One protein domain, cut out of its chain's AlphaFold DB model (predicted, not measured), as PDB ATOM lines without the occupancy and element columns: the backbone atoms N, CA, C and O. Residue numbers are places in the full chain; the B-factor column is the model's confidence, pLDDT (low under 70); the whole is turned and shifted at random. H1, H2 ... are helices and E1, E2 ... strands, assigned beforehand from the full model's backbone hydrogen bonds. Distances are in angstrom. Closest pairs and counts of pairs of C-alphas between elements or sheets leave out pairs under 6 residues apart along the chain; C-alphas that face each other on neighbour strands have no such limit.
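This is residues 72 to 233 of the 237 residues of an uncharacterized protein of Spirochaetaceae bacterium (UniProt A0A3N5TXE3). A strongly twisted sheet of five strands has H2 over one face and H8 over the other, and a lobe of four helices, H3 to H6, joins it through H2, which H6 touches. The hairpin E4 and E5 lies at the opposite end of the long axis from H5. The printed part has 162 residues, in order E1 H1 H2 E2 H3 H4 H5 H6 E3 H7 H8 E4 E5 E6, eight helices and six strands, class mixed. The sheet's order is E3 E2 E1 E5 E4, mixed, with E4 antiparallel to E5 and the other neighbours parallel. It is compact, with a radius of gyration of the C-alphas of 15.5 A and spans of 50 by 36 by 26 A.

In the sheet, E2 (residues 103 to 113) has E1 (74 to 80) on one side, N 110 to O 77 at 2.8 A, and edge strand E3 (169 to 175) on the other, N 111 to O 172 at 2.8 A. E1 is parallel to E5 (217 to 221), N 219 to O 76 at 2.9 A. E5 forms a hairpin with edge strand E4 (208 to 211), N 220 to O 208 at 2.8 A. H2 (94 to 99) lies over E1, along the strands, at a height of 8.4 A; 2 of its C-alphas fall on E2, only just too few to lie over it. On the opposite face H8 (193 to 199) lies over E2 and, only just, with 3 C-alphas, over E3, slantwise to the strands at a height of 9.5 A. H1 (89 to 92) and H7 (180 to 185) only graze the sheet. H6 (154 to 163), the hub, touches H2 (Tyr 97 and His 162, closest C-alphas 5.9 A) at a steep tilt of 56 degrees. It touches H3 (123 to 132) at Ile 125 and Ala 156, 6.0 A, and H4 (137 to 146) at Thr 137 and Ile 161, 5.2 A, a shallow tilt of 24 degrees, opposite ways. H5 (148 to 151) touches H4 only at the corner, Val 144 and Arg 151, 4.7 A. E6 (228 to 231) pairs with no named strand. In H2, H3, H4, H6, H7 and H8 every O i to N i+4 pair is within hydrogen-bond range; H1 and H5 are too short for one.

E1 begins at C-alpha 74 (49.116, 15.733, 17.029) and E6 ends at C-alpha 231 (43.115, 17.421, 22.187). E2 spans 19.2 A and bends by 120 degrees at residue 106; E3 spans 18.9 A, E1 16.3 A, H4 14.4 A, H3 14.3 A and H6 14.2 A. E1, H1 H2, E2 is a strand-helix-strand unit, two parallel neighbour strands with helices between, its crossover right-handed; E2, H3 H4 H5 H6, E3 is another.

The C-alphas of Glu 148 and Pro 213 are the farthest apart, 50.7 A. The printed part has no cut and no long link. Mean pLDDT of the printed part is 97.4, and no printed residue is under 70.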
ATOM      1  N   LYS A  72      45.542  12.732  22.639       95.69
ATOM      2  CA  LYS A  72      46.920  13.237  22.606       95.69
ATOM      3  C   LYS A  72      47.067  14.324  21.539       95.69
ATOM      4  O   LYS A  72      46.375  14.265  20.522       95.69
ATOM      5  N   PRO A  73      47.968  15.302  21.741       97.50
ATOM      6  CA  PRO A  73      48.247  16.306  20.727       97.50
ATOM      7  C   PRO A  73      48.935  15.688  19.500       97.50
ATOM      8  O   PRO A  73      49.761  14.782  19.622       97.50
ATOM      9  N   LEU A  74      48.620  16.213  18.317       98.38
ATOM     10  CA  LEU A  74      49.116  15.733  17.029       98.38
ATOM     11  C   LEU A  74      50.492  16.320  16.715       98.38
ATOM     12  O   LEU A  74      50.681  17.535  16.772       98.38
ATOM     13  N   LYS A  75      51.448  15.466  16.340       98.38
ATOM     14  CA  LYS A  75      52.798  15.903  15.947       98.38
ATOM     15  C   LYS A  75      52.872  16.346  14.486       98.38
ATOM     16  O   LYS A  75      53.581  17.301  14.192       98.38
ATOM     17  N   LYS A  76      52.147  15.667  13.596       98.75
ATOM     18  CA  LYS A  76      52.123  15.943  12.158       98.75
ATOM     19  C   LYS A  76      50.712  15.773  11.616       98.75
ATOM     20  O   LYS A  76      50.098  14.724  11.806       98.75
ATOM     21  N   VAL A  77      50.206  16.810  10.962       98.88
ATOM     22  CA  VAL A  77      48.870  16.838  10.366       98.88
ATOM     23  C   VAL A  77      49.004  17.133   8.884       98.88
ATOM     24  O   VAL A  77      49.711  18.065   8.507       98.88
ATOM     25  N   VAL A  78      48.317  16.361   8.053       98.88
ATOM     26  CA  VAL A  78      48.208  16.610   6.615       98.88
ATOM     27  C   VAL A  78      46.757  16.926   6.304       98.88
ATOM     28  O   VAL A  78      45.862  16.147   6.627       98.88
ATOM     29  N   VAL A  79      46.516  18.078   5.692       98.81
ATOM     30  CA  VAL A  79      45.171  18.528   5.342       98.81
ATOM     31  C   VAL A  79      45.059  18.659   3.836       98.81
ATOM     32  O   VAL A  79      45.855  19.355   3.203       98.81
ATOM     33  N   TRP A  80      44.045  18.009   3.282       98.56
ATOM     34  CA  TRP A  80      43.652  18.154   1.891       98.56
ATOM     35  C   TRP A  80      42.677  19.319   1.719       98.56
ATOM     36  O   TRP A  80      41.703  19.447   2.466       98.56
ATOM     37  N   MET A  81      42.943  20.160   0.723       98.31
ATOM     38  CA  MET A  81      42.068  21.252   0.314       98.31
ATOM     39  C   MET A  81      41.431  20.905  -1.025       98.31
ATOM     40  O   MET A  81      42.087  20.967  -2.063       98.31
ATOM     41  N   ASP A  82      40.148  20.547  -0.993       96.50
ATOM     42  CA  ASP A  82      39.375  20.216  -2.188       96.50
ATOM     43  C   ASP A  82      39.478  21.342  -3.249       96.50
ATOM     44  O   ASP A  82      39.073  22.479  -2.975       96.50
ATOM     45  N   PRO A  83      39.988  21.052  -4.467       96.56
ATOM     46  CA  PRO A  83      40.118  22.033  -5.542       96.56
ATOM     47  C   PRO A  83      38.818  22.777  -5.893       96.56
ATOM     48  O   PRO A  83      38.860  23.896  -6.419       96.56
ATOM     49  N   ALA A  84      37.660  22.156  -5.647       95.50
ATOM     50  CA  ALA A  84      36.358  22.750  -5.928       95.50
ATOM     51  C   ALA A  84      35.965  23.835  -4.911       95.50
ATOM     52  O   ALA A  84      35.243  24.761  -5.275       95.50
ATOM     53  N   GLU A  85      36.454  23.746  -3.669       94.81
ATOM     54  CA  GLU A  85      36.081  24.650  -2.569       94.81
ATOM     55  C   GLU A  85      37.187  25.668  -2.246       94.81
ATOM     56  O   GLU A  85      36.894  26.823  -1.943       94.81
ATOM     57  N   PHE A  86      38.460  25.279  -2.319       97.62
ATOM     58  CA  PHE A  86      39.557  26.029  -1.700       97.62
ATOM     59  C   PHE A  86      40.487  26.681  -2.731       97.62
ATOM     60  O   PHE A  86      41.486  26.099  -3.153       97.62
ATOM     61  N   ARG A  87      40.167  27.921  -3.123       97.19
ATOM     62  CA  ARG A  87      40.911  28.666  -4.164       97.19
ATOM     63  C   ARG A  87      41.853  29.754  -3.643       97.19
ATOM     64  O   ARG A  87      42.714  30.215  -4.393       97.19
ATOM     65  N   SER A  88      41.754  30.103  -2.363       98.06
ATOM     66  CA  SER A  88      42.560  31.145  -1.721       98.06
ATOM     67  C   SER A  88      43.146  30.695  -0.379       98.06
ATOM     68  O   SER A  88      42.616  29.785   0.274       98.06
ATOM     69  N   ALA A  89      44.209  31.362   0.082       97.44
ATOM     70  CA  ALA A  89      44.722  31.172   1.441       97.44
ATOM     71  C   ALA A  89      43.670  31.538   2.503       97.44
ATOM     72  O   ALA A  89      43.626  30.907   3.562       97.44
ATOM     73  N   TRP A  90      42.777  32.488   2.201       97.88
ATOM     74  CA  TRP A  90      41.651  32.862   3.055       97.88
ATOM     75  C   TRP A  90      40.801  31.650   3.447       97.88
ATOM     76  O   TRP A  90      40.470  31.445   4.622       97.88
ATOM     77  N   LEU A  91      40.496  30.801   2.465       97.62
ATOM     78  CA  LEU A  91      39.757  29.562   2.674       97.62
ATOM     79  C   LEU A  91      40.660  28.450   3.216       97.62
ATOM     80  O   LEU A  91      40.271  27.771   4.171       97.62
ATOM     81  N   CYS A  92      41.866  28.276   2.665       98.31
ATOM     82  CA  CYS A  92      42.778  27.194   3.058       98.31
ATOM     83  C   CYS A  92      43.243  27.300   4.518       98.31
ATOM     84  O   CYS A  92      43.418  26.278   5.185       98.31
ATOM     85  N   ASN A  93      43.353  28.510   5.074       98.25
ATOM     86  CA  ASN A  93      43.718  28.721   6.479       98.25
ATOM     87  C   ASN A  93      42.707  28.119   7.470       98.25
ATOM     88  O   ASN A  93      43.034  27.999   8.653       98.25
ATOM     89  N   LYS A  94      41.530  27.651   7.010       97.19
ATOM     90  CA  LYS A  94      40.664  26.741   7.788       97.19
ATOM     91  C   LYS A  94      41.445  25.559   8.354       97.19
ATOM     92  O   LYS A  94      41.178  25.190   9.494       97.19
ATOM     93  N   SER A  95      42.429  25.020   7.624       98.19
ATOM     94  CA  SER A  95      43.346  23.993   8.151       98.19
ATOM     95  C   SER A  95      44.009  24.427   9.448       98.19
ATOM     96  O   SER A  95      44.041  23.653  10.394       98.19
ATOM     97  N   ILE A  96      44.505  25.660   9.516       98.06
ATOM     98  CA  ILE A  96      45.282  26.165  10.645       98.06
ATOM     99  C   ILE A  96      44.371  26.355  11.846       98.06
ATOM    100  O   ILE A  96      44.530  25.687  12.870       98.06
ATOM    101  N   TYR A  97      43.388  27.252  11.746       96.44
ATOM    102  CA  TYR A  97      42.606  27.596  12.925       96.44
ATOM    103  C   TYR A  97      41.724  26.436  13.389       96.44
ATOM    104  O   TYR A  97      41.572  26.263  14.597       96.44
ATOM    105  N   ARG A  98      41.234  25.561  12.499       96.88
ATOM    106  CA  ARG A  98      40.409  24.425  12.938       96.88
ATOM    107  C   ARG A  98      41.194  23.288  13.584       96.88
ATOM    108  O   ARG A  98      40.595  22.507  14.317       96.88
ATOM    109  N   THR A  99      42.508  23.209  13.370       97.50
ATOM    110  CA  THR A  99      43.356  22.137  13.929       97.50
ATOM    111  C   THR A  99      44.325  22.614  15.007       97.50
ATOM    112  O   THR A  99      44.883  21.802  15.742       97.50
ATOM    113  N   ARG A 100      44.504  23.930  15.190       96.56
ATOM    114  CA  ARG A 100      45.493  24.492  16.131       96.56
ATOM    115  C   ARG A 100      45.353  24.030  17.585       96.56
ATOM    116  O   ARG A 100      46.307  24.152  18.358       96.56
ATOM    117  N   MET A 101      44.154  23.607  17.991       95.81
ATOM    118  CA  MET A 101      43.898  23.096  19.342       95.81
ATOM    119  C   MET A 101      44.266  21.620  19.479       95.81
ATOM    120  O   MET A 101      44.435  21.165  20.602       95.81
ATOM    121  N   ALA A 102      44.413  20.889  18.373       97.44
ATOM    122  CA  ALA A 102      44.886  19.512  18.335       97.44
ATOM    123  C   ALA A 102      46.406  19.414  18.145       97.44
ATOM    124  O   ALA A 102      47.016  18.492  18.671       97.44
ATOM    125  N   ILE A 103      47.031  20.357  17.433       98.31
ATOM    126  CA  ILE A 103      48.464  20.291  17.106       98.31
ATOM    127  C   ILE A 103      49.345  20.581  18.336       98.31
ATOM    128  O   ILE A 103      49.122  21.545  19.084       98.31
ATOM    129  N   ALA A 104      50.358  19.731  18.527       97.88
ATOM    130  CA  ALA A 104      51.400  19.858  19.539       97.88
ATOM    131  C   ALA A 104      52.279  21.093  19.303       97.88
ATOM    132  O   ALA A 104      52.484  21.529  18.171       97.88
ATOM    133  N   ASP A 105      52.869  21.627  20.370       97.38
ATOM    134  CA  ASP A 105      53.939  22.609  20.205       97.38
ATOM    135  C   ASP A 105      55.143  21.938  19.520       97.38
ATOM    136  O   ASP A 105      55.453  20.775  19.786       97.38
ATOM    137  N   LYS A 106      55.801  22.669  18.617       98.06
ATOM    138  CA  LYS A 106      56.793  22.183  17.644       98.06
ATOM    139  C   LYS A 106      56.258  21.129  16.661       98.06
ATOM    140  O   LYS A 106      57.053  20.447  16.025       98.06
ATOM    141  N   GLY A 107      54.936  20.991  16.537       98.44
ATOM    142  CA  GLY A 107      54.311  20.137  15.531       98.44
ATOM    143  C   GLY A 107      54.397  20.711  14.115       98.44
ATOM    144  O   GLY A 107      54.880  21.827  13.894       98.44
ATOM    145  N   GLU A 108      53.876  19.949  13.159       98.69
ATOM    146  CA  GLU A 108      53.836  20.300  11.740       98.69
ATOM    147  C   GLU A 108      52.418  20.177  11.178       98.69
ATOM    148  O   GLU A 108      51.711  19.198  11.426       98.69
ATOM    149  N   LEU A 109      52.023  21.169  10.387       98.88
ATOM    150  CA  LEU A 109      50.816  21.160   9.572       98.88
ATOM    151  C   LEU A 109      51.216  21.300   8.104       98.88
ATOM    152  O   LEU A 109      51.795  22.310   7.713       98.88
ATOM    153  N   ILE A 110      50.881  20.303   7.297       98.94
ATOM    154  CA  ILE A 110      51.058  20.306   5.847       98.94
ATOM    155  C   ILE A 110      49.697  20.555   5.206       98.94
ATOM    156  O   ILE A 110      48.731  19.845   5.490       98.94
ATOM    157  N   VAL A 111      49.626  21.550   4.329       98.88
ATOM    158  CA  VAL A 111      48.409  21.928   3.611       98.88
ATOM    159  C   VAL A 111      48.599  21.648   2.125       98.88
ATOM    160  O   VAL A 111      49.367  22.336   1.452       98.88
ATOM    161  N   LEU A 112      47.903  20.633   1.615       98.88
ATOM    162  CA  LEU A 112      47.885  20.266   0.199       98.88
ATOM    163  C   LEU A 112      46.796  21.086  -0.505       98.88
ATOM    164  O   LEU A 112      45.612  20.810  -0.319       98.88
ATOM    165  N   ALA A 113      47.193  22.110  -1.267       98.62
ATOM    166  CA  ALA A 113      46.301  23.152  -1.782       98.62
ATOM    167  C   ALA A 113      46.385  23.327  -3.314       98.62
ATOM    168  O   ALA A 113      46.831  24.368  -3.804       98.62
ATOM    169  N   PRO A 114      45.928  22.334  -4.097       98.38
ATOM    170  CA  PRO A 114      46.079  22.298  -5.556       98.38
ATOM    171  C   PRO A 114      45.408  23.446  -6.318       98.38
ATOM    172  O   PRO A 114      45.886  23.818  -7.382       98.38
ATOM    173  N   ALA A 115      44.314  24.015  -5.808       98.00
ATOM    174  CA  ALA A 115      43.612  25.114  -6.479       98.00
ATOM    175  C   ALA A 115      43.931  26.498  -5.896       98.00
ATOM    176  O   ALA A 115      43.364  27.493  -6.353       98.00
ATOM    177  N   MET A 116      44.820  26.580  -4.900       97.88
ATOM    178  CA  MET A 116      45.153  27.846  -4.256       97.88
ATOM    179  C   MET A 116      46.028  28.706  -5.169       97.88
ATOM    180  O   MET A 116      47.180  28.362  -5.453       97.88
ATOM    181  N   LYS A 117      45.463  29.832  -5.608       97.00
ATOM    182  CA  LYS A 117      46.067  30.756  -6.584       97.00
ATOM    183  C   LYS A 117      46.178  32.201  -6.097       97.00
ATOM    184  O   LYS A 117      46.782  33.027  -6.769       97.00
ATOM    185  N   GLU A 118      45.586  32.504  -4.950       98.00
ATOM    186  CA  GLU A 118      45.545  33.835  -4.349       98.00
ATOM    187  C   GLU A 118      45.497  33.726  -2.821       98.00
ATOM    188  O   GLU A 118      45.316  32.640  -2.260       98.00
ATOM    189  N   PHE A 119      45.715  34.835  -2.129       98.31
ATOM    190  CA  PHE A 119      45.650  34.902  -0.676       98.31
ATOM    191  C   PHE A 119      44.275  35.353  -0.185       98.31
ATOM    192  O   PHE A 119      43.738  34.724   0.726       98.31
ATOM    193  N   GLY A 120      43.720  36.418  -0.765       97.12
ATOM    194  CA  GLY A 120      42.418  36.987  -0.395       97.12
ATOM    195  C   GLY A 120      41.278  36.554  -1.316       97.12
ATOM    196  O   GLY A 120      41.520  36.058  -2.406       97.12
ATOM    197  N   GLU A 121      40.031  36.758  -0.879       95.25
ATOM    198  CA  GLU A 121      38.827  36.517  -1.705       95.25
ATOM    199  C   GLU A 121      38.448  37.729  -2.576       95.25
ATOM    200  O   GLU A 121      37.599  37.629  -3.459       95.25
ATOM    201  N   ASP A 122      39.073  38.879  -2.327       96.31
ATOM    202  CA  ASP A 122      38.954  40.091  -3.129       96.31
ATOM    203  C   ASP A 122      40.330  40.770  -3.281       96.31
ATOM    204  O   ASP A 122      41.235  40.515  -2.475       96.31
ATOM    205  N   PRO A 123      40.511  41.648  -4.289       97.62
ATOM    206  CA  PRO A 123      41.811  42.257  -4.578       97.62
ATOM    207  C   PRO A 123      42.412  43.084  -3.432       97.62
ATOM    208  O   PRO A 123      43.638  43.166  -3.312       97.62
ATOM    209  N   GLN A 124      41.581  43.714  -2.593       97.69
ATOM    210  CA  GLN A 124      42.058  44.537  -1.482       97.69
ATOM    211  C   GLN A 124      42.599  43.648  -0.361       97.69
ATOM    212  O   GLN A 124      43.729  43.852   0.092       97.69
ATOM    213  N   ILE A 125      41.834  42.632   0.047       97.25
ATOM    214  CA  ILE A 125      42.273  41.663   1.059       97.25
ATOM    215  C   ILE A 125      43.501  40.887   0.572       97.25
ATOM    216  O   ILE A 125      44.438  40.683   1.347       97.25
ATOM    217  N   ASP A 126      43.535  40.489  -0.701       98.31
ATOM    218  CA  ASP A 126      44.674  39.776  -1.286       98.31
ATOM    219  C   ASP A 126      45.969  40.595  -1.183       98.31
ATOM    220  O   ASP A 126      46.976  40.115  -0.651       98.31
ATOM    221  N   SER A 127      45.917  41.868  -1.586       98.25
ATOM    222  CA  SER A 127      47.041  42.806  -1.469       98.25
ATOM    223  C   SER A 127      47.510  42.980  -0.019       98.25
ATOM    224  O   SER A 127      48.711  42.905   0.262       98.25
ATOM    225  N   LEU A 128      46.576  43.142   0.925       98.50
ATOM    226  CA  LEU A 128      46.900  43.279   2.347       98.50
ATOM    227  C   LEU A 128      47.583  42.022   2.896       98.50
ATOM    228  O   LEU A 128      48.600  42.127   3.582       98.50
ATOM    229  N   ILE A 129      47.084  40.827   2.570       98.44
ATOM    230  CA  ILE A 129      47.706  39.583   3.042       98.44
ATOM    231  C   ILE A 129      49.112  39.425   2.458       98.44
ATOM    232  O   ILE A 129      50.037  39.081   3.194       98.44
ATOM    233  N   ARG A 130      49.309  39.739   1.173       98.38
ATOM    234  CA  ARG A 130      50.635  39.714   0.526       98.38
ATOM    235  C   ARG A 130      51.614  40.726   1.123       98.38
ATOM    236  O   ARG A 130      52.825  40.494   1.098       98.38
ATOM    237  N   LYS A 131      51.108  41.865   1.607       98.38
ATOM    238  CA  LYS A 131      51.905  42.917   2.249       98.38
ATOM    239  C   LYS A 131      52.325  42.524   3.663       98.38
ATOM    240  O   LYS A 131      53.492  42.694   4.004       98.38
ATOM    241  N   TYR A 132      51.384  42.041   4.472       98.44
ATOM    242  CA  TYR A 132      51.600  41.845   5.904       98.44
ATOM    243  C   TYR A 132      52.024  40.429   6.281       98.44
ATOM    244  O   TYR A 132      52.831  40.286   7.191       98.44
ATOM    245  N   GLY A 133      51.513  39.395   5.612       98.06
ATOM    246  CA  GLY A 133      51.771  38.004   5.986       98.06
ATOM    247  C   GLY A 133      51.266  37.625   7.390       98.06
ATOM    248  O   GLY A 133      50.690  38.421   8.137       98.06
ATOM    249  N   TYR A 134      51.497  36.374   7.775       98.38
ATOM    250  CA  TYR A 134      50.986  35.749   8.994       98.38
ATOM    251  C   TYR A 134      52.066  35.697  10.087       98.38
ATOM    252  O   TYR A 134      52.804  34.722  10.211       98.38
ATOM    253  N   HIS A 135      52.163  36.753  10.906       96.94
ATOM    254  CA  HIS A 135      53.261  36.935  11.877       96.94
ATOM    255  C   HIS A 135      52.828  36.999  13.353       96.94
ATOM    256  O   HIS A 135      53.528  37.570  14.192       96.94
ATOM    257  N   GLY A 136      51.694  36.388  13.691       96.88
ATOM    258  CA  GLY A 136      51.210  36.296  15.068       96.88
ATOM    259  C   GLY A 136      50.478  37.541  15.557       96.88
ATOM    260  O   GLY A 136      50.582  38.640  15.004       96.88
ATOM    261  N   THR A 137      49.731  37.355  16.640       97.62
ATOM    262  CA  THR A 137      48.836  38.374  17.195       97.62
ATOM    263  C   THR A 137      49.559  39.670  17.574       97.62
ATOM    264  O   THR A 137      49.098  40.735  17.153       97.62
ATOM    265  N   PRO A 138      50.693  39.646  18.307       97.81
ATOM    266  CA  PRO A 138      51.352  40.885  18.721       97.81
ATOM    267  C   PRO A 138      51.792  41.748  17.537       97.81
ATOM    268  O   PRO A 138      51.645  42.969  17.575       97.81
ATOM    269  N   ARG A 139      52.287  41.115  16.466       98.12
ATOM    270  CA  ARG A 139      52.771  41.819  15.278       98.12
ATOM    271  C   ARG A 139      51.626  42.427  14.475       98.12
ATOM    272  O   ARG A 139      51.700  43.599  14.120       98.12
ATOM    273  N   VAL A 140      50.551  41.671  14.254       98.38
ATOM    274  CA  VAL A 140      49.377  42.183  13.535       98.38
ATOM    275  C   VAL A 140      48.740  43.357  14.285       98.38
ATOM    276  O   VAL A 140      48.409  44.367  13.671       98.38
ATOM    277  N   LEU A 141      48.638  43.283  15.618       98.44
ATOM    278  CA  LEU A 141      48.123  44.397  16.423       98.44
ATOM    279  C   LEU A 141      49.021  45.640  16.377       98.44
ATOM    280  O   LEU A 141      48.502  46.755  16.433       98.44
ATOM    281  N   ALA A 142      50.345  45.477  16.280       98.56
ATOM    282  CA  ALA A 142      51.253  46.600  16.051       98.56
ATOM    283  C   ALA A 142      51.000  47.233  14.674       98.56
ATOM    284  O   ALA A 142      50.781  48.441  14.584       98.56
ATOM    285  N   TRP A 143      50.886  46.419  13.621       98.56
ATOM    286  CA  TRP A 143      50.614  46.915  12.272       98.56
ATOM    287  C   TRP A 143      49.283  47.648  12.142       98.56
ATOM    288  O   TRP A 143      49.247  48.676  11.478       98.56
ATOM    289  N   VAL A 144      48.225  47.185  12.814       98.56
ATOM    290  CA  VAL A 144      46.930  47.890  12.867       98.56
ATOM    291  C   VAL A 144      47.068  49.285  13.489       98.56
ATOM    292  O   VAL A 144      46.376  50.216  13.087       98.56
ATOM    293  N   LYS A 145      47.953  49.471  14.475       98.38
ATOM    294  CA  LYS A 145      48.191  50.797  15.071       98.38
ATOM    295  C   LYS A 145      48.992  51.699  14.133       98.38
ATOM    296  O   LYS A 145      48.692  52.884  14.026       98.38
ATOM    297  N   GLU A 146      49.994  51.125  13.478       98.31
ATOM    298  CA  GLU A 146      51.002  51.843  12.692       98.31
ATOM    299  C   GLU A 146      50.569  52.147  11.251       98.31
ATOM    300  O   GLU A 146      51.080  53.092  10.657       98.31
ATOM    301  N   ASN A 147      49.644  51.371  10.677       98.50
ATOM    302  CA  ASN A 147      49.319  51.424   9.251       98.50
ATOM    303  C   ASN A 147      47.815  51.615   9.029       98.50
ATOM    304  O   ASN A 147      46.997  50.820   9.492       98.50
ATOM    305  N   GLU A 148      47.461  52.670   8.299       98.19
ATOM    306  CA  GLU A 148      46.073  53.053   8.022       98.19
ATOM    307  C   GLU A 148      45.329  52.012   7.182       98.19
ATOM    308  O   GLU A 148      44.218  51.628   7.528       98.19
ATOM    309  N   ASP A 149      45.976  51.461   6.157       97.81
ATOM    310  CA  ASP A 149      45.373  50.472   5.265       97.81
ATOM    311  C   ASP A 149      44.931  49.199   5.999       97.81
ATOM    312  O   ASP A 149      43.860  48.669   5.707       97.81
ATOM    313  N   LEU A 150      45.694  48.723   6.988       97.88
ATOM    314  CA  LEU A 150      45.272  47.580   7.805       97.88
ATOM    315  C   LEU A 150      44.254  47.972   8.888       97.88
ATOM    316  O   LEU A 150      43.376  47.173   9.223       97.88
ATOM    317  N   ARG A 151      44.346  49.194   9.429       97.81
ATOM    318  CA  ARG A 151      43.393  49.731  10.415       97.81
ATOM    319  C   ARG A 151      41.985  49.863   9.847       97.81
ATOM    320  O   ARG A 151      41.027  49.532  10.543       97.81
ATOM    321  N   ASP A 152      41.880  50.259   8.587       97.62
ATOM    322  CA  ASP A 152      40.604  50.399   7.885       97.62
ATOM    323  C   ASP A 152      40.063  49.048   7.379       97.62
ATOM    324  O   ASP A 152      38.926  48.959   6.922       97.62
ATOM    325  N   ASN A 153      40.846  47.967   7.513       97.44
ATOM    326  CA  ASN A 153      40.515  46.613   7.059       97.44
ATOM    327  C   ASN A 153      40.676  45.573   8.184       97.44
ATOM    328  O   ASN A 153      41.423  44.595   8.078       97.44
ATOM    329  N   LEU A 154      39.933  45.748   9.284       97.00
ATOM    330  CA  LEU A 154      40.030  44.873  10.464       97.00
ATOM    331  C   LEU A 154      39.650  43.405  10.197       97.00
ATOM    332  O   LEU A 154      40.082  42.520  10.937       97.00
ATOM    333  N   SER A 155      38.885  43.123   9.138       96.12
ATOM    334  CA  SER A 155      38.617  41.752   8.681       96.12
ATOM    335  C   SER A 155      39.902  41.046   8.232       96.12
ATOM    336  O   SER A 155      40.145  39.907   8.637       96.12
ATOM    337  N   ALA A 156      40.762  41.734   7.472       97.62
ATOM    338  CA  ALA A 156      42.070  41.226   7.073       97.62
ATOM    339  C   ALA A 156      42.972  41.038   8.299       97.62
ATOM    340  O   ALA A 156      43.560  39.971   8.465       97.62
ATOM    341  N   ALA A 157      43.007  42.006   9.221       98.06
ATOM    342  CA  ALA A 157      43.774  41.876  10.463       98.06
ATOM    343  C   ALA A 157      43.348  40.646  11.291       98.06
ATOM    344  O   ALA A 157      44.193  39.862  11.730       98.06
ATOM    345  N   ALA A 158      42.040  40.423  11.458       97.00
ATOM    346  CA  ALA A 158      41.522  39.234  12.133       97.00
ATOM    347  C   ALA A 158      41.930  37.940  11.407       97.00
ATOM    348  O   ALA A 158      42.316  36.962  12.052       97.00
ATOM    349  N   HIS A 159      41.905  37.937  10.071       97.81
ATOM    350  CA  HIS A 159      42.340  36.793   9.277       97.81
ATOM    351  C   HIS A 159      43.828  36.468   9.471       97.81
ATOM    352  O   HIS A 159      44.171  35.307   9.705       97.81
ATOM    353  N   LEU A 160      44.705  37.477   9.453       98.44
ATOM    354  CA  LEU A 160      46.142  37.302   9.694       98.44
ATOM    355  C   LEU A 160      46.413  36.692  11.075       98.44
ATOM    356  O   LEU A 160      47.237  35.786  11.214       98.44
ATOM    357  N   ILE A 161      45.670  37.130  12.096       97.69
ATOM    358  CA  ILE A 161      45.738  36.558  13.448       97.69
ATOM    359  C   ILE A 161      45.295  35.090  13.449       97.69
ATOM    360  O   ILE A 161      45.953  34.233  14.039       97.69
ATOM    361  N   HIS A 162      44.188  34.766  12.779       96.44
ATOM    362  CA  HIS A 162      43.667  33.398  12.742       96.44
ATOM    363  C   HIS A 162      44.535  32.428  11.932       96.44
ATOM    364  O   HIS A 162      44.643  31.266  12.330       96.44
ATOM    365  N   GLY A 163      45.167  32.891  10.850       97.25
ATOM    366  CA  GLY A 163      46.145  32.118  10.076       97.25
ATOM    367  C   GLY A 163      47.508  31.984  10.765       97.25
ATOM    368  O   GLY A 163      48.301  31.119  10.413       97.25
ATOM    369  N   SER A 164      47.785  32.777  11.801       97.38
ATOM    370  CA  SER A 164      49.056  32.705  12.519       97.38
ATOM    371  C   SER A 164      49.101  31.581  13.560       97.38
ATOM    372  O   SER A 164      48.151  31.325  14.308       97.38
ATOM    373  N   THR A 165      50.264  30.937  13.672       96.56
ATOM    374  CA  THR A 165      50.475  29.811  14.599       96.56
ATOM    375  C   THR A 165      50.866  30.242  16.011       96.56
ATOM    376  O   THR A 165      50.862  29.415  16.923       96.56
ATOM    377  N   GLU A 166      51.184  31.526  16.205       95.44
ATOM    378  CA  GLU A 166      51.805  32.063  17.428       95.44
ATOM    379  C   GLU A 166      53.129  31.355  17.768       95.44
ATOM    380  O   GLU A 166      53.443  31.113  18.931       95.44
ATOM    381  N   GLY A 167      53.880  30.937  16.739       95.50
ATOM    382  CA  GLY A 167      55.155  30.227  16.888       95.50
ATOM    383  C   GLY A 167      55.028  28.801  17.432       95.50
ATOM    384  O   GLY A 167      56.040  28.162  17.708       95.50
ATOM    385  N   ARG A 168      53.802  28.282  17.595       97.44
ATOM    386  CA  ARG A 168      53.571  26.971  18.216       97.44
ATOM    387  C   ARG A 168      53.907  25.804  17.304       97.44
ATOM    388  O   ARG A 168      54.379  24.796  17.797       97.44
ATOM    389  N   PHE A 169      53.646  25.901  16.010       98.50
ATOM    390  CA  PHE A 169      53.878  24.820  15.053       98.50
ATOM    391  C   PHE A 169      54.262  25.396  13.693       98.50
ATOM    392  O   PHE A 169      53.994  26.569  13.406       98.50
ATOM    393  N   LYS A 170      54.907  24.567  12.873       98.62
ATOM    394  CA  LYS A 170      55.299  24.910  11.505       98.62
ATOM    395  C   LYS A 170      54.135  24.639  10.557       98.62
ATOM    396  O   LYS A 170      53.484  23.603  10.667       98.62
ATOM    397  N   VAL A 171      53.893  25.555   9.621       98.81
ATOM    398  CA  VAL A 171      52.929  25.366   8.532       98.81
ATOM    399  C   VAL A 171      53.689  25.301   7.219       98.81
ATOM    400  O   VAL A 171      54.428  26.227   6.881       98.81
ATOM    401  N   THR A 172      53.488  24.205   6.499       98.88
ATOM    402  CA  THR A 172      54.006  23.980   5.156       98.88
ATOM    403  C   THR A 172      52.847  24.005   4.171       98.88
ATOM    404  O   THR A 172      51.971  23.142   4.215       98.88
ATOM    405  N   TYR A 173      52.846  24.984   3.275       98.75
ATOM    406  CA  TYR A 173      51.896  25.077   2.176       98.75
ATOM    407  C   TYR A 173      52.468  24.434   0.918       98.75
ATOM    408  O   TYR A 173      53.596  24.718   0.518       98.75
ATOM    409  N   CYS A 174      51.643  23.608   0.280       98.69
ATOM    410  CA  CYS A 174      51.909  23.011  -1.021       98.69
ATOM    411  C   CYS A 174      50.864  23.562  -2.009       98.69
ATOM    412  O   CYS A 174      49.830  22.918  -2.216       98.69
ATOM    413  N   PRO A 175      51.029  24.797  -2.519       98.06
ATOM    414  CA  PRO A 175      50.059  25.406  -3.421       98.06
ATOM    415  C   PRO A 175      50.185  24.845  -4.842       98.06
ATOM    416  O   PRO A 175      51.255  24.400  -5.251       98.06
ATOM    417  N   GLY A 176      49.103  24.905  -5.619       96.12
ATOM    418  CA  GLY A 176      49.147  24.534  -7.038       96.12
ATOM    419  C   GLY A 176      49.563  25.657  -7.989       96.12
ATOM    420  O   GLY A 176      50.023  25.361  -9.087       96.12
ATOM    421  N   ALA A 177      49.410  26.928  -7.596       96.56
ATOM    422  CA  ALA A 177      49.695  28.069  -8.477       96.56
ATOM    423  C   ALA A 177      50.603  29.147  -7.863       96.56
ATOM    424  O   ALA A 177      51.347  29.788  -8.601       96.56
ATOM    425  N   LEU A 178      50.560  29.360  -6.543       97.94
ATOM    426  CA  LEU A 178      51.426  30.347  -5.889       97.94
ATOM    427  C   LEU A 178      52.884  29.884  -5.839       97.94
ATOM    428  O   LEU A 178      53.181  28.710  -5.619       97.94
ATOM    429  N   THR A 179      53.796  30.834  -6.000       98.31
ATOM    430  CA  THR A 179      55.238  30.589  -5.991       98.31
ATOM    431  C   THR A 179      55.786  30.401  -4.576       98.31
ATOM    432  O   THR A 179      55.199  30.835  -3.581       98.31
ATOM    433  N   LYS A 180      56.981  29.804  -4.494       98.56
ATOM    434  CA  LYS A 180      57.750  29.691  -3.251       98.56
ATOM    435  C   LYS A 180      57.918  31.035  -2.544       98.56
ATOM    436  O   LYS A 180      57.650  31.132  -1.352       98.56
ATOM    437  N   GLU A 181      58.323  32.064  -3.284       98.56
ATOM    438  CA  GLU A 181      58.604  33.386  -2.723       98.56
ATOM    439  C   GLU A 181      57.344  34.045  -2.148       98.56
ATOM    440  O   GLU A 181      57.395  34.634  -1.071       98.56
ATOM    441  N   GLU A 182      56.191  33.881  -2.802       98.44
ATOM    442  CA  GLU A 182      54.911  34.370  -2.281       98.44
ATOM    443  C   GLU A 182      54.524  33.691  -0.959       98.44
ATOM    444  O   GLU A 182      54.130  34.374  -0.011       98.44
ATOM    445  N   ILE A 183      54.653  32.362  -0.875       98.62
ATOM    446  CA  ILE A 183      54.329  31.595   0.339       98.62
ATOM    447  C   ILE A 183      55.279  31.935   1.491       98.62
ATOM    448  O   ILE A 183      54.829  32.159   2.618       98.62
ATOM    449  N   GLU A 184      56.580  32.000   1.215       98.44
ATOM    450  CA  GLU A 184      57.593  32.306   2.228       98.44
ATOM    451  C   GLU A 184      57.483  33.749   2.721       98.44
ATOM    452  O   GLU A 184      57.555  33.992   3.929       98.44
ATOM    453  N   LYS A 185      57.204  34.704   1.824       97.94
ATOM    454  CA  LYS A 185      56.928  36.098   2.197       97.94
ATOM    455  C   LYS A 185      55.696  36.223   3.093       97.94
ATOM    456  O   LYS A 185      55.684  37.066   3.986       97.94
ATOM    457  N   ALA A 186      54.683  35.381   2.891       97.62
ATOM    458  CA  ALA A 186      53.513  35.339   3.762       97.62
ATOM    459  C   ALA A 186      53.802  34.720   5.146       97.62
ATOM    460  O   ALA A 186      52.925  34.749   6.004       97.62
ATOM    461  N   GLY A 187      55.000  34.181   5.397       97.31
ATOM    462  CA  GLY A 187      55.392  33.632   6.699       97.31
ATOM    463  C   GLY A 187      55.176  32.124   6.853       97.31
ATOM    464  O   GLY A 187      55.240  31.612   7.973       97.31
ATOM    465  N   TYR A 188      54.940  31.397   5.757       98.56
ATOM    466  CA  TYR A 188      54.819  29.936   5.755       98.56
ATOM    467  C   TYR A 188      56.025  29.257   5.103       98.56
ATOM    468  O   TYR A 188      56.821  29.883   4.416       98.56
ATOM    469  N   THR A 189      56.173  27.947   5.309       98.75
ATOM    470  CA  THR A 189      57.121  27.137   4.529       98.75
ATOM    471  C   THR A 189      56.468  26.698   3.224       98.75
ATOM    472  O   THR A 189      55.301  26.319   3.227       98.75
ATOM    473  N   TYR A 190      57.217  26.714   2.127       98.81
ATOM    474  CA  TYR A 190      56.782  26.170   0.843       98.81
ATOM    475  C   TYR A 190      57.323  24.753   0.632       98.81
ATOM    476  O   TYR A 190      58.492  24.497   0.916       98.81
ATOM    477  N   GLU A 191      56.505  23.874   0.056       98.75
ATOM    478  CA  GLU A 191      56.946  22.619  -0.562       98.75
ATOM    479  C   GLU A 191      56.249  22.408  -1.914       98.75
ATOM    480  O   GLU A 191      55.153  22.918  -2.152       98.75
ATOM    481  N   ASP A 192      56.880  21.639  -2.806       98.44
ATOM    482  CA  ASP A 192      56.294  21.302  -4.107       98.44
ATOM    483  C   ASP A 192      55.085  20.366  -3.951       98.44
ATOM    484  O   ASP A 192      55.177  19.281  -3.369       98.44
ATOM    485  N   LEU A 193      53.948  20.764  -4.525       98.50
ATOM    486  CA  LEU A 193      52.706  19.999  -4.447       98.50
ATOM    487  C   LEU A 193      52.830  18.605  -5.063       98.50
ATOM    488  O   LEU A 193      52.358  17.639  -4.468       98.50
ATOM    489  N   SER A 194      53.470  18.476  -6.226       97.88
ATOM    490  CA  SER A 194      53.560  17.186  -6.925       97.88
ATOM    491  C   SER A 194      54.378  16.168  -6.129       97.88
ATOM    492  O   SER A 194      54.010  14.996  -6.038       97.88
ATOM    493  N   SER A 195      55.481  16.614  -5.528       97.88
ATOM    494  CA  SER A 195      56.295  15.851  -4.578       97.88
ATOM    495  C   SER A 195      55.467  15.407  -3.371       97.88
ATOM    496  O   SER A 195      55.393  14.217  -3.054       97.88
ATOM    497  N   MET A 196      54.780  16.357  -2.734       98.31
ATOM    498  CA  MET A 196      54.046  16.100  -1.498       98.31
ATOM    499  C   MET A 196      52.806  15.231  -1.715       98.31
ATOM    500  O   MET A 196      52.514  14.409  -0.856       98.31
ATOM    501  N   MET A 197      52.133  15.318  -2.868       97.81
ATOM    502  CA  MET A 197      51.012  14.436  -3.226       97.81
ATOM    503  C   MET A 197      51.448  13.000  -3.543       97.81
ATOM    504  O   MET A 197      50.673  12.074  -3.327       97.81
ATOM    505  N   LYS A 198      52.687  12.775  -4.010       97.25
ATOM    506  CA  LYS A 198      53.228  11.407  -4.144       97.25
ATOM    507  C   LYS A 198      53.440  10.756  -2.784       97.25
ATOM    508  O   LYS A 198      53.234   9.552  -2.651       97.25
ATOM    509  N   LYS A 199      53.880  11.543  -1.794       97.88
ATOM    510  CA  LYS A 199      54.072  11.061  -0.425       97.88
ATOM    511  C   LYS A 199      52.731  10.915   0.297       97.88
ATOM    512  O   LYS A 199      52.455   9.853   0.838       97.88
ATOM    513  N   TYR A 200      51.905  11.953   0.280       98.25
ATOM    514  CA  TYR A 200      50.630  12.033   0.986       98.25
ATOM    515  C   TYR A 200      49.468  12.070  -0.007       98.25
ATOM    516  O   TYR A 200      48.883  13.121  -0.255       98.25
ATOM    517  N   ASP A 201      49.161  10.913  -0.590       97.50
ATOM    518  CA  ASP A 201      48.112  10.767  -1.599       97.50
ATOM    519  C   ASP A 201      46.705  10.845  -0.960       97.50
ATOM    520  O   ASP A 201      46.302   9.899  -0.270       97.50
ATOM    521  N   PRO A 202      45.934  11.930  -1.181       96.38
ATOM    522  CA  PRO A 202      44.621  12.122  -0.561       96.38
ATOM    523  C   PRO A 202      43.590  11.061  -0.952       96.38
ATOM    524  O   PRO A 202      42.624  10.864  -0.218       96.38
ATOM    525  N   GLU A 203      43.773  10.378  -2.088       95.50
ATOM    526  CA  GLU A 203      42.855   9.324  -2.543       95.50
ATOM    527  C   GLU A 203      43.077   7.999  -1.803       95.50
ATOM    528  O   GLU A 203      42.191   7.142  -1.768       95.50
ATOM    529  N   LYS A 204      44.261   7.816  -1.204       96.12
ATOM    530  CA  LYS A 204      44.637   6.594  -0.477       96.12
ATOM    531  C   LYS A 204      44.574   6.760   1.035       96.12
ATOM    532  O   LYS A 204      44.350   5.776   1.743       96.12
ATOM    533  N   LEU A 205      44.813   7.972   1.528       97.06
ATOM    534  CA  LEU A 205      44.769   8.280   2.952       97.06
ATOM    535  C   LEU A 205      43.332   8.231   3.479       97.06
ATOM    536  O   LEU A 205      42.374   8.587   2.794       97.06
ATOM    537  N   LYS A 206      43.184   7.796   4.730       95.62
ATOM    538  CA  LYS A 206      41.899   7.798   5.443       95.62
ATOM    539  C   LYS A 206      41.906   8.891   6.496       95.62
ATOM    540  O   LYS A 206      42.949   9.146   7.087       95.62
ATOM    541  N   ASP A 207      40.765   9.527   6.746       95.44
ATOM    542  CA  ASP A 207      40.662  10.490   7.846       95.44
ATOM    543  C   ASP A 207      41.112   9.851   9.170       95.44
ATOM    544  O   ASP A 207      40.750   8.711   9.475       95.44
ATOM    545  N   GLY A 208      41.909  10.588   9.946       96.62
ATOM    546  CA  GLY A 208      42.511  10.092  11.183       96.62
ATOM    547  C   GLY A 208      43.976   9.674  11.038       96.62
ATOM    548  O   GLY A 208      44.716  10.185  10.195       96.62
ATOM    549  N   PHE A 209      44.428   8.768  11.908       98.12
ATOM    550  CA  PHE A 209      45.819   8.312  11.929       98.12
ATOM    551  C   PHE A 209      46.154   7.422  10.729       98.12
ATOM    552  O   PHE A 209      45.427   6.481  10.413       98.12
ATOM    553  N   ASN A 210      47.294   7.699  10.100       98.50
ATOM    554  CA  ASN A 210      47.885   6.878   9.048       98.50
ATOM    555  C   ASN A 210      49.366   6.637   9.366       98.50
ATOM    556  O   ASN A 210      50.046   7.520   9.892       98.50
ATOM    557  N   THR A 211      49.866   5.458   8.997       98.06
ATOM    558  CA  THR A 211      51.296   5.132   9.026       98.06
ATOM    559  C   THR A 211      51.798   5.055   7.592       98.06
ATOM    560  O   THR A 211      51.309   4.253   6.795       98.06
ATOM    561  N   MET A 212      52.753   5.914   7.261       97.25
ATOM    562  CA  MET A 212      53.368   5.990   5.944       97.25
ATOM    563  C   MET A 212      54.325   4.803   5.721       97.25
ATOM    564  O   MET A 212      54.766   4.178   6.689       97.25
ATOM    565  N   PRO A 213      54.700   4.480   4.467       95.00
ATOM    566  CA  PRO A 213      55.601   3.357   4.178       95.00
ATOM    567  C   PRO A 213      56.985   3.442   4.846       95.00
ATOM    568  O   PRO A 213      57.623   2.414   5.050       95.00
ATOM    569  N   ASP A 214      57.447   4.649   5.186       94.50
ATOM    570  CA  ASP A 214      58.705   4.912   5.902       94.50
ATOM    571  C   ASP A 214      58.567   4.818   7.438       94.50
ATOM    572  O   ASP A 214      59.542   5.027   8.160       94.50
ATOM    573  N   GLY A 215      57.377   4.481   7.948       96.38
ATOM    574  CA  GLY A 215      57.065   4.406   9.376       96.38
ATOM    575  C   GLY A 215      56.652   5.740  10.005       96.38
ATOM    576  O   GLY A 215      56.370   5.779  11.203       96.38
ATOM    577  N   GLU A 216      56.595   6.830   9.233       97.19
ATOM    578  CA  GLU A 216      56.096   8.117   9.716       97.19
ATOM    579  C   GLU A 216      54.603   8.033  10.068       97.19
ATOM    580  O   GLU A 216      53.789   7.542   9.287       97.19
ATOM    581  N   GLU A 217      54.220   8.539  11.239       98.06
ATOM    582  CA  GLU A 217      52.818   8.651  11.648       98.06
ATOM    583  C   GLU A 217      52.294  10.064  11.366       98.06
ATOM    584  O   GLU A 217      52.898  11.060  11.781       98.06
ATOM    585  N   ILE A 218      51.146  10.149  10.692       98.62
ATOM    586  CA  ILE A 218      50.449  11.406  10.403       98.62
ATOM    587  C   ILE A 218      48.978  11.328  10.801       98.62
ATOM    588  O   ILE A 218      48.384  10.251  10.843       98.62
ATOM    589  N   TYR A 219      48.367  12.490  11.016       98.69
ATOM    590  CA  TYR A 219      46.917  12.632  11.091       98.69
ATOM    591  C   TYR A 219      46.396  13.309   9.821       98.69
ATOM    592  O   TYR A 219      46.772  14.447   9.535       98.69
ATOM    593  N   PHE A 220      45.555  12.626   9.053       98.62
ATOM    594  CA  PHE A 220      45.015  13.133   7.796       98.62
ATOM    595  C   PHE A 220      43.609  13.714   7.975       98.62
ATOM    596  O   PHE A 220      42.793  13.171   8.724       98.62
ATOM    597  N   ILE A 221      43.345  14.829   7.289       98.06
ATOM    598  CA  ILE A 221      42.046  15.509   7.260       98.06
ATOM    599  C   ILE A 221      41.671  15.820   5.811       98.06
ATOM    600  O   ILE A 221      42.291  16.664   5.161       98.06
ATOM    601  N   SER A 222      40.603  15.190   5.338       95.44
ATOM    602  CA  SER A 222      40.061  15.326   3.987       95.44
ATOM    603  C   SER A 222      39.081  16.496   3.837       95.44
ATOM    604  O   SER A 222      38.924  17.040   2.744       95.44
ATOM    605  N   ARG A 223      38.403  16.890   4.929       93.31
ATOM    606  CA  ARG A 223      37.334  17.910   4.935       93.31
ATOM    607  C   ARG A 223      37.496  18.920   6.075       93.31
ATOM    608  O   ARG A 223      36.705  18.924   7.027       93.31
ATOM    609  N   PRO A 224      38.481  19.828   5.995       94.62
ATOM    610  CA  PRO A 224      38.749  20.779   7.069       94.62
ATOM    611  C   PRO A 224      37.589  21.747   7.336       94.62
ATOM    612  O   PRO A 224      37.486  22.252   8.445       94.62
ATOM    613  N   ALA A 225      36.689  22.007   6.378       92.44
ATOM    614  CA  ALA A 225      35.564  22.927   6.577       92.44
ATOM    615  C   ALA A 225      34.483  22.410   7.544       92.44
ATOM    616  O   ALA A 225      33.779  23.221   8.152       92.44
ATOM    617  N   LEU A 226      34.359  21.088   7.710       92.44
ATOM    618  CA  LEU A 226      33.293  20.478   8.509       92.44
ATOM    619  C   LEU A 226      33.648  20.349   9.984       92.44
ATOM    620  O   LEU A 226      32.759  20.461  10.820       92.44
ATOM    621  N   GLY A 227      34.915  20.087  10.296       93.56
ATOM    622  CA  GLY A 227      35.331  19.681  11.633       93.56
ATOM    623  C   GLY A 227      35.968  20.786  12.472       93.56
ATOM    624  O   GLY A 227      36.363  21.842  11.968       93.56
ATOM    625  N   LEU A 228      36.108  20.525  13.768       95.75
ATOM    626  CA  LEU A 228      37.047  21.207  14.652       95.75
ATOM    627  C   LEU A 228      37.815  20.156  15.454       95.75
ATOM    628  O   LEU A 228      37.203  19.284  16.059       95.75
ATOM    629  N   TRP A 229      39.142  20.258  15.482       97.31
ATOM    630  CA  TRP A 229      40.004  19.293  16.158       97.31
ATOM    631  C   TRP A 229      40.626  19.924  17.396       97.31
ATOM    632  O   TRP A 229      41.251  20.990  17.333       97.31
ATOM    633  N   ALA A 230      40.495  19.237  18.525       95.56
ATOM    634  CA  ALA A 230      41.130  19.607  19.781       95.56
ATOM    635  C   ALA A 230      41.662  18.358  20.478       95.56
ATOM    636  O   ALA A 230      41.080  17.288  20.346       95.56
ATOM    637  N   TRP A 231      42.743  18.480  21.248       94.19
ATOM    638  CA  TRP A 231      43.115  17.421  22.187       94.19
ATOM    639  C   TRP A 231      42.620  17.769  23.593       94.19
ATOM    640  O   TRP A 231      42.540  18.950  23.948       94.19
ATOM    641  N   LYS A 232      42.283  16.746  24.390       91.25
ATOM    642  CA  LYS A 232      41.582  16.892  25.679       91.25
ATOM    643  C   LYS A 232      42.180  17.964  26.594       91.25
ATOM    644  O   LYS A 232      41.443  18.810  27.062       91.25
ATOM    645  N   GLY A 233      43.501  18.041  26.760       87.44
ATOM    646  CA  GLY A 233      44.120  19.038  27.649       87.44
ATOM    647  C   GLY A 233      44.144  20.489  27.140       87.44
ATOM    648  O   GLY A 233      44.722  21.347  27.803       87.44
TER     649      GLY A 233